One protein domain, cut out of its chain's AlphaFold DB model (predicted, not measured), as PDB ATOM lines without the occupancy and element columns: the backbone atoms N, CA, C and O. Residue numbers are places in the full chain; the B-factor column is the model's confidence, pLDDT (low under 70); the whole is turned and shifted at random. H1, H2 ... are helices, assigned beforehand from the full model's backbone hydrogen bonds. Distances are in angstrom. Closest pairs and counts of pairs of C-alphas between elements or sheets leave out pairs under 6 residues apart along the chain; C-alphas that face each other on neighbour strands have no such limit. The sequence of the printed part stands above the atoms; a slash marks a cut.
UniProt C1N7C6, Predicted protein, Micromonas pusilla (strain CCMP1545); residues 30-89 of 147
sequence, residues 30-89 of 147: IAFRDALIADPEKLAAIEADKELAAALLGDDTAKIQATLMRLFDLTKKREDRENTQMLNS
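This is residues 30 to 89 of the 147 residues of the protein "Predicted protein" of Micromonas pusilla (strain CCMP1545) (UniProt C1N7C6). Three short helices, H1, H2 and H3, turn at each joint to make a small U-shaped head, and one long helix, H4, starts at the open side of the U and runs out from it as an arm. Residues 72 to 89 stick out from the head, and 72 to 88 of these belong to H4. The printed part has 60 residues with four named helices, in the order H1, H2, H3, H4, and no named strand; the class is all helix. The whole is loose, with a radius of gyration of the C-alphas of 14.1 A, and elongated, spanning 44 by 24 by 20 A.

H1, residues 30 to 38, and H2, residues 40 to 48, only just touch, with 3 pairs of C-alphas within 8 A, and only at the corner by their tight link; the closest C-alphas are those of Ile 37 and Leu 43, 5.0 A apart. Their lines are about perpendicular, at 79 degrees. H2 and H3, residues 50 to 56, also only just touch, with 3 such pairs, and only at the corner; the closest C-alphas, of Ile 46 and Ala 53, are 5.3 A apart. They run opposite ways at a steep tilt of 55 degrees. H4, residues 61 to 88, touches H3 with residues 63 to 67 alone, closest at the C-alphas of Leu 56 and Ile 64, 4.9 A apart; at 71 degrees they are only just about perpendicular. H1 is close to H3 but not clearly touching, the closest C-alphas, of Arg 33 and Leu 56, being 6.8 A apart. H2 and H4 are apart. In H1, H2, H3 and H4 every O i to N i+4 pair is within hydrogen-bond range.

H1 begins at C-alpha 30, (175.085, 167.103, 116.725). H4 runs 40.2 A from C-alpha 61, (171.895, 170.816, 121.754), to C-alpha 88, (169.931, 135.186, 140.233). H1 measures 12.0 A, H2 12.2 A and H3 10.0 A from first to last C-alpha.

The two C-alphas farthest apart, of Asp 59 and Ser 89, are 45.5 A apart. The printed part has no cut, and its three links are tight. No printed residue is under pLDDT 70.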
ATOM      1  N   ILE A  30     175.547 166.841 118.094       74.50
ATOM      2  CA  ILE A  30     175.085 167.103 116.725       74.50
ATOM      3  C   ILE A  30     175.549 165.992 115.779       74.50
ATOM      4  O   ILE A  30     174.730 165.465 115.033       74.50
ATOM      5  N   ALA A  31     176.821 165.585 115.842       77.25
ATOM      6  CA  ALA A  31     177.334 164.489 115.016       77.25
ATOM      7  C   ALA A  31     176.650 163.157 115.365       77.25
ATOM      8  O   ALA A  31     176.292 162.394 114.469       77.25
ATOM      9  N   PHE A  32     176.378 162.930 116.655       74.25
ATOM     10  CA  PHE A  32     175.638 161.766 117.137       74.25
ATOM     11  C   PHE A  32     174.202 161.756 116.608       74.25
ATOM     12  O   PHE A  32     173.725 160.734 116.118       74.25
ATOM     13  N   ARG A  33     173.515 162.906 116.653       75.50
ATOM     14  CA  ARG A  33     172.187 163.072 116.049       75.50
ATOM     15  C   ARG A  33     172.230 162.814 114.544       75.50
ATOM     16  O   ARG A  33     171.403 162.064 114.043       75.50
ATOM     17  N   ASP A  34     173.171 163.414 113.826       75.88
ATOM     18  CA  ASP A  34     173.252 163.282 112.371       75.88
ATOM     19  C   ASP A  34     173.557 161.835 111.959       75.88
ATOM     20  O   ASP A  34     172.972 161.340 110.999       75.88
ATOM     21  N   ALA A  35     174.371 161.111 112.733       79.00
ATOM     22  CA  ALA A  35     174.579 159.676 112.553       79.00
ATOM     23  C   ALA A  35     173.314 158.848 112.850       79.00
ATOM     24  O   ALA A  35     173.006 157.920 112.108       79.00
ATOM     25  N   LEU A  36     172.547 159.196 113.893       76.12
ATOM     26  CA  LEU A  36     171.253 158.561 114.182       76.12
ATOM     27  C   LEU A  36     170.214 158.814 113.080       76.12
ATOM     28  O   LEU A  36     169.424 157.923 112.783       76.12
ATOM     29  N   ILE A  37     170.204 160.012 112.491       76.62
ATOM     30  CA  ILE A  37     169.309 160.392 111.388       76.62
ATOM     31  C   ILE A  37     169.738 159.723 110.076       76.62
ATOM     32  O   ILE A  37     168.887 159.359 109.267       76.62
ATOM     33  N   ALA A  38     171.046 159.556 109.856       79.25
ATOM     34  CA  ALA A  38     171.582 158.893 108.672       79.25
ATOM     35  C   ALA A  38     171.194 157.404 108.597       79.25
ATOM     36  O   ALA A  38     171.097 156.858 107.498       79.25
ATOM     37  N   ASP A  39     170.935 156.762 109.742       78.88
ATOM     38  CA  ASP A  39     170.449 155.384 109.823       78.88
ATOM     39  C   ASP A  39     168.913 155.326 109.647       78.88
ATOM     40  O   ASP A  39     168.174 155.702 110.563       78.88
ATOM     41  N   PRO A  40     168.380 154.787 108.530       75.88
ATOM     42  CA  PRO A  40     166.941 154.822 108.234       75.88
ATOM     43  C   PRO A  40     166.087 154.038 109.241       75.88
ATOM     44  O   PRO A  40     164.936 154.393 109.491       75.88
ATOM     45  N   GLU A  41     166.642 152.990 109.853       78.62
ATOM     46  CA  GLU A  41     165.954 152.218 110.897       78.62
ATOM     47  C   GLU A  41     165.834 153.003 112.208       78.62
ATOM     48  O   GLU A  41     164.789 152.982 112.860       78.62
ATOM     49  N   LYS A  42     166.894 153.727 112.589       72.25
ATOM     50  CA  LYS A  42     166.912 154.535 113.811       72.25
ATOM     51  C   LYS A  42     166.063 155.788 113.641       72.25
ATOM     52  O   LYS A  42     165.311 156.123 114.552       72.25
ATOM     53  N   LEU A  43     166.099 156.412 112.462       73.75
ATOM     54  CA  LEU A  43     165.219 157.521 112.108       73.75
ATOM     55  C   LEU A  43     163.740 157.122 112.211       73.75
ATOM     56  O   LEU A  43     162.978 157.814 112.876       73.75
ATOM     57  N   ALA A  44     163.343 155.977 111.648       76.12
ATOM     58  CA  ALA A  44     161.961 155.496 111.736       76.12
ATOM     59  C   ALA A  44     161.515 155.235 113.189       76.12
ATOM     60  O   ALA A  44     160.371 155.516 113.550       76.12
ATOM     61  N   ALA A  45     162.413 154.727 114.041       77.06
ATOM     62  CA  ALA A  45     162.141 154.533 115.464       77.06
ATOM     63  C   ALA A  45     162.017 155.862 116.231       77.06
ATOM     64  O   ALA A  45     161.185 155.971 117.130       77.06
ATOM     65  N   ILE A  46     162.813 156.872 115.866       76.62
ATOM     66  CA  ILE A  46     162.746 158.218 116.447       76.62
ATOM     67  C   ILE A  46     161.459 158.925 116.009       76.62
ATOM     68  O   ILE A  46     160.772 159.495 116.847       76.62
ATOM     69  N   GLU A  47     161.090 158.849 114.728       76.69
ATOM     70  CA  GLU A  47     159.860 159.447 114.187       76.69
ATOM     71  C   GLU A  47     158.580 158.799 114.734       76.69
ATOM     72  O   GLU A  47     157.539 159.458 114.823       76.69
ATOM     73  N   ALA A  48     158.643 157.524 115.131       80.00
ATOM     74  CA  ALA A  48     157.526 156.827 115.761       80.00
ATOM     75  C   ALA A  48     157.139 157.432 117.125       80.00
ATOM     76  O   ALA A  48     155.969 157.358 117.515       80.00
ATOM     77  N   ASP A  49     158.086 158.058 117.830       77.50
ATOM     78  CA  ASP A  49     157.846 158.755 119.089       77.50
ATOM     79  C   ASP A  49     157.966 160.273 118.894       77.50
ATOM     80  O   ASP A  49     159.048 160.846 118.776       77.50
ATOM     81  N   LYS A  50     156.815 160.954 118.893       76.56
ATOM     82  CA  LYS A  50     156.731 162.405 118.672       76.56
ATOM     83  C   LYS A  50     157.510 163.221 119.704       76.56
ATOM     84  O   LYS A  50     157.976 164.305 119.363       76.56
ATOM     85  N   GLU A  51     157.634 162.744 120.943       75.00
ATOM     86  CA  GLU A  51     158.408 163.443 121.974       75.00
ATOM     87  C   GLU A  51     159.909 163.270 121.733       75.00
ATOM     88  O   GLU A  51     160.672 164.230 121.858       75.00
ATOM     89  N   LEU A  52     160.321 162.071 121.314       72.75
ATOM     90  CA  LEU A  52     161.711 161.766 120.997       72.75
ATOM     91  C   LEU A  52     162.182 162.501 119.735       72.75
ATOM     92  O   LEU A  52     163.254 163.105 119.744       72.75
ATOM     93  N   ALA A  53     161.358 162.525 118.686       73.19
ATOM     94  CA  ALA A  53     161.606 163.304 117.478       73.19
ATOM     95  C   ALA A  53     161.684 164.808 117.777       73.19
ATOM     96  O   ALA A  53     162.595 165.478 117.305       73.19
ATOM     97  N   ALA A  54     160.789 165.354 118.607       75.44
ATOM     98  CA  ALA A  54     160.839 166.772 118.969       75.44
ATOM     99  C   ALA A  54     162.097 167.144 119.777       75.44
ATOM    100  O   ALA A  54     162.600 168.261 119.649       75.44
ATOM    101  N   ALA A  55     162.604 166.228 120.606       74.69
ATOM    102  CA  ALA A  55     163.789 166.457 121.428       74.69
ATOM    103  C   ALA A  55     165.111 166.244 120.669       74.69
ATOM    104  O   ALA A  55     166.055 166.999 120.892       74.69
ATOM    105  N   LEU A  56     165.182 165.246 119.779       71.69
ATOM    106  CA  LEU A  56     166.388 164.920 119.009       71.69
ATOM    107  C   LEU A  56     166.513 165.722 117.707       71.69
ATOM    108  O   LEU A  56     167.625 166.068 117.323       71.69
ATOM    109  N   LEU A  57     165.399 166.033 117.035       73.12
ATOM    110  CA  LEU A  57     165.378 166.763 115.757       73.12
ATOM    111  C   LEU A  57     165.256 168.289 115.929       73.12
ATOM    112  O   LEU A  57     165.207 169.018 114.941       73.12
ATOM    113  N   GLY A  58     165.163 168.771 117.171       74.19
ATOM    114  CA  GLY A  58     165.141 170.199 117.483       74.19
ATOM    115  C   GLY A  58     166.518 170.868 117.369       74.19
ATOM    116  O   GLY A  58     167.540 170.216 117.162       74.19
ATOM    117  N   ASP A  59     166.547 172.186 117.570       73.19
ATOM    118  CA  ASP A  59     167.771 173.007 117.503       73.19
ATOM    119  C   ASP A  59     168.541 173.088 118.838       73.19
ATOM    120  O   ASP A  59     169.569 173.754 118.943       73.19
ATOM    121  N   ASP A  60     168.028 172.455 119.895       77.81
ATOM    122  CA  ASP A  60     168.534 172.615 121.258       77.81
ATOM    123  C   ASP A  60     169.502 171.484 121.628       77.81
ATOM    124  O   ASP A  60     169.103 170.412 122.091       77.81
ATOM    125  N   THR A  61     170.797 171.748 121.449       76.88
ATOM    126  CA  THR A  61     171.895 170.816 121.754       76.88
ATOM    127  C   THR A  61     171.840 170.280 123.187       76.88
ATOM    128  O   THR A  61     172.163 169.115 123.418       76.88
ATOM    129  N   ALA A  62     171.389 171.084 124.158       78.75
ATOM    130  CA  ALA A  62     171.297 170.651 125.552       78.75
ATOM    131  C   ALA A  62     170.159 169.638 125.761       78.75
ATOM    132  O   ALA A  62     170.312 168.678 126.518       78.75
ATOM    133  N   LYS A  63     169.029 169.808 125.062       77.94
ATOM    134  CA  LYS A  63     167.917 168.841 125.090       77.94
ATOM    135  C   LYS A  63     168.253 167.549 124.359       77.94
ATOM    136  O   LYS A  63     167.881 166.483 124.852       77.94
ATOM    137  N   ILE A  64     168.977 167.637 123.241       79.38
ATOM    138  CA  ILE A  64     169.488 166.466 122.519       79.38
ATOM    139  C   ILE A  64     170.357 165.640 123.470       79.38
ATOM    140  O   ILE A  64     170.076 164.463 123.693       79.38
ATOM    141  N   GLN A  65     171.329 166.280 124.125       80.50
ATOM    142  CA  GLN A  65     172.225 165.608 125.061       80.50
ATOM    143  C   GLN A  65     171.483 164.967 126.239       80.50
ATOM    144  O   GLN A  65     171.678 163.789 126.525       80.50
ATOM    145  N   ALA A  66     170.581 165.707 126.892       83.19
ATOM    146  CA  ALA A  66     169.808 165.185 128.020       83.19
ATOM    147  C   ALA A  66     168.938 163.976 127.631       83.19
ATOM    148  O   ALA A  66     168.746 163.051 128.424       83.19
ATOM    149  N   THR A  67     168.418 163.969 126.403       81.31
ATOM    150  CA  THR A  67     167.602 162.869 125.881       81.31
ATOM    151  C   THR A  67     168.456 161.641 125.575       81.31
ATOM    152  O   THR A  67     168.076 160.536 125.959       81.31
ATOM    153  N   LEU A  68     169.629 161.827 124.959       81.81
ATOM    154  CA  LEU A  68     170.591 160.750 124.712       81.81
ATOM    155  C   LEU A  68     171.076 160.117 126.020       81.81
ATOM    156  O   LEU A  68     171.023 158.896 126.153       81.81
ATOM    157  N   MET A  69     171.438 160.931 127.015       82.56
ATOM    158  CA  MET A  69     171.823 160.447 128.346       82.56
ATOM    159  C   MET A  69     170.693 159.649 129.003       82.56
ATOM    160  O   MET A  69     170.915 158.559 129.521       82.56
ATOM    161  N   ARG A  70     169.449 160.138 128.928       84.44
ATOM    162  CA  ARG A  70     168.290 159.422 129.479       84.44
ATOM    163  C   ARG A  70     168.067 158.066 128.807       84.44
ATOM    164  O   ARG A  70     167.703 157.107 129.487       84.44
ATOM    165  N   LEU A  71     168.235 157.988 127.486       82.06
ATOM    166  CA  LEU A  71     168.141 156.722 126.757       82.06
ATOM    167  C   LEU A  71     169.267 155.772 127.159       82.06
ATOM    168  O   LEU A  71     168.988 154.607 127.431       82.06
ATOM    169  N   PHE A  72     170.493 156.284 127.267       82.38
ATOM    170  CA  PHE A  72     171.654 155.525 127.719       82.38
ATOM    171  C   PHE A  72     171.458 154.957 129.133       82.38
ATOM    172  O   PHE A  72     171.675 153.770 129.371       82.38
ATOM    173  N   ASP A  73     170.958 155.767 130.066       83.25
ATOM    174  CA  ASP A  73     170.644 155.318 131.424       83.25
ATOM    175  C   ASP A  73     169.561 154.233 131.428       83.25
ATOM    176  O   ASP A  73     169.625 153.274 132.203       83.25
ATOM    177  N   LEU A  74     168.553 154.358 130.559       83.56
ATOM    178  CA  LEU A  74     167.482 153.371 130.441       83.56
ATOM    179  C   LEU A  74     168.004 152.040 129.888       83.56
ATOM    180  O   LEU A  74     167.633 150.984 130.410       83.56
ATOM    181  N   THR A  75     168.855 152.077 128.859       83.81
ATOM    182  CA  THR A  75     169.474 150.878 128.281       83.81
ATOM    183  C   THR A  75     170.409 150.216 129.280       83.81
ATOM    184  O   THR A  75     170.252 149.026 129.542       83.81
ATOM    185  N   LYS A  76     171.276 150.991 129.939       84.44
ATOM    186  CA  LYS A  76     172.196 150.489 130.966       84.44
ATOM    187  C   LYS A  76     171.440 149.851 132.129       84.44
ATOM    188  O   LYS A  76     171.727 148.730 132.528       84.44
ATOM    189  N   LYS A  77     170.374 150.498 132.613       84.62
ATOM    190  CA  LYS A  77     169.512 149.944 133.670       84.62
ATOM    191  C   LYS A  77     168.797 148.661 133.244       84.62
ATOM    192  O   LYS A  77     168.530 147.803 134.087       84.62
ATOM    193  N   ARG A  78     168.427 148.536 131.966       83.06
ATOM    194  CA  ARG A  78     167.829 147.312 131.423       83.06
ATOM    195  C   ARG A  78     168.855 146.181 131.382       83.06
ATOM    196  O   ARG A  78     168.543 145.107 131.889       83.06
ATOM    197  N   GLU A  79     170.047 146.443 130.856       82.88
ATOM    198  CA  GLU A  79     171.155 145.483 130.833       82.88
ATOM    199  C   GLU A  79     171.541 145.038 132.245       82.88
ATOM    200  O   GLU A  79     171.605 143.843 132.513       82.88
ATOM    201  N   ASP A  80     171.689 145.971 133.188       83.88
ATOM    202  CA  ASP A  80     171.973 145.658 134.592       83.88
ATOM    203  C   ASP A  80     170.889 144.765 135.205       83.88
ATOM    204  O   ASP A  80     171.179 143.847 135.979       83.88
ATOM    205  N   ARG A  81     169.617 145.005 134.856       81.62
ATOM    206  CA  ARG A  81     168.492 144.192 135.326       81.62
ATOM    207  C   ARG A  81     168.513 142.791 134.727       81.62
ATOM    208  O   ARG A  81     168.291 141.840 135.474       81.62
ATOM    209  N   GLU A  82     168.775 142.658 133.429       80.69
ATOM    210  CA  GLU A  82     168.937 141.357 132.771       80.69
ATOM    211  C   GLU A  82     170.136 140.596 133.338       80.69
ATOM    212  O   GLU A  82     169.983 139.442 133.728       80.69
ATOM    213  N   ASN A  83     171.284 141.254 133.512       81.06
ATOM    214  CA  ASN A  83     172.470 140.678 134.146       81.06
ATOM    215  C   ASN A  83     172.167 140.203 135.570       81.06
ATOM    216  O   ASN A  83     172.484 139.073 135.943       81.06
ATOM    217  N   THR A  84     171.486 141.031 136.362       81.06
ATOM    218  CA  THR A  84     171.058 140.664 137.716       81.06
ATOM    219  C   THR A  84     170.091 139.481 137.687       81.06
ATOM    220  O   THR A  84     170.197 138.572 138.509       81.06
ATOM    221  N   GLN A  85     169.146 139.448 136.750       79.69
ATOM    222  CA  GLN A  85     168.190 138.350 136.620       79.69
ATOM    223  C   GLN A  85     168.868 137.043 136.194       79.69
ATOM    224  O   GLN A  85     168.551 135.986 136.746       79.69
ATOM    225  N   MET A  86     169.820 137.119 135.262       76.06
ATOM    226  CA  MET A  86     170.649 136.001 134.828       76.06
ATOM    227  C   MET A  86     171.452 135.449 136.008       76.06
ATOM    228  O   MET A  86     171.357 134.261 136.296       76.06
ATOM    229  N   LEU A  87     172.153 136.307 136.757       76.62
ATOM    230  CA  LEU A  87     172.937 135.917 137.936       76.62
ATOM    231  C   LEU A  87     172.087 135.264 139.037       76.62
ATOM    232  O   LEU A  87     172.540 134.328 139.692       76.62
ATOM    233  N   ASN A  88     170.850 135.729 139.229       80.50
ATOM    234  CA  ASN A  88     169.931 135.186 140.233       80.50
ATOM    235  C   ASN A  88     169.209 133.901 139.787       80.50
ATOM    236  O   ASN A  88     168.523 133.280 140.600       80.50
ATOM    237  N   SER A  89     169.352 133.485 138.524       84.06
ATOM    238  CA  SER A  89     168.657 132.323 137.963       84.06
ATOM    239  C   SER A  89     169.666 131.241 137.556       84.06
ATOM    240  O   SER A  89     170.194 131.273 136.441       84.06
TER     241      SER A  89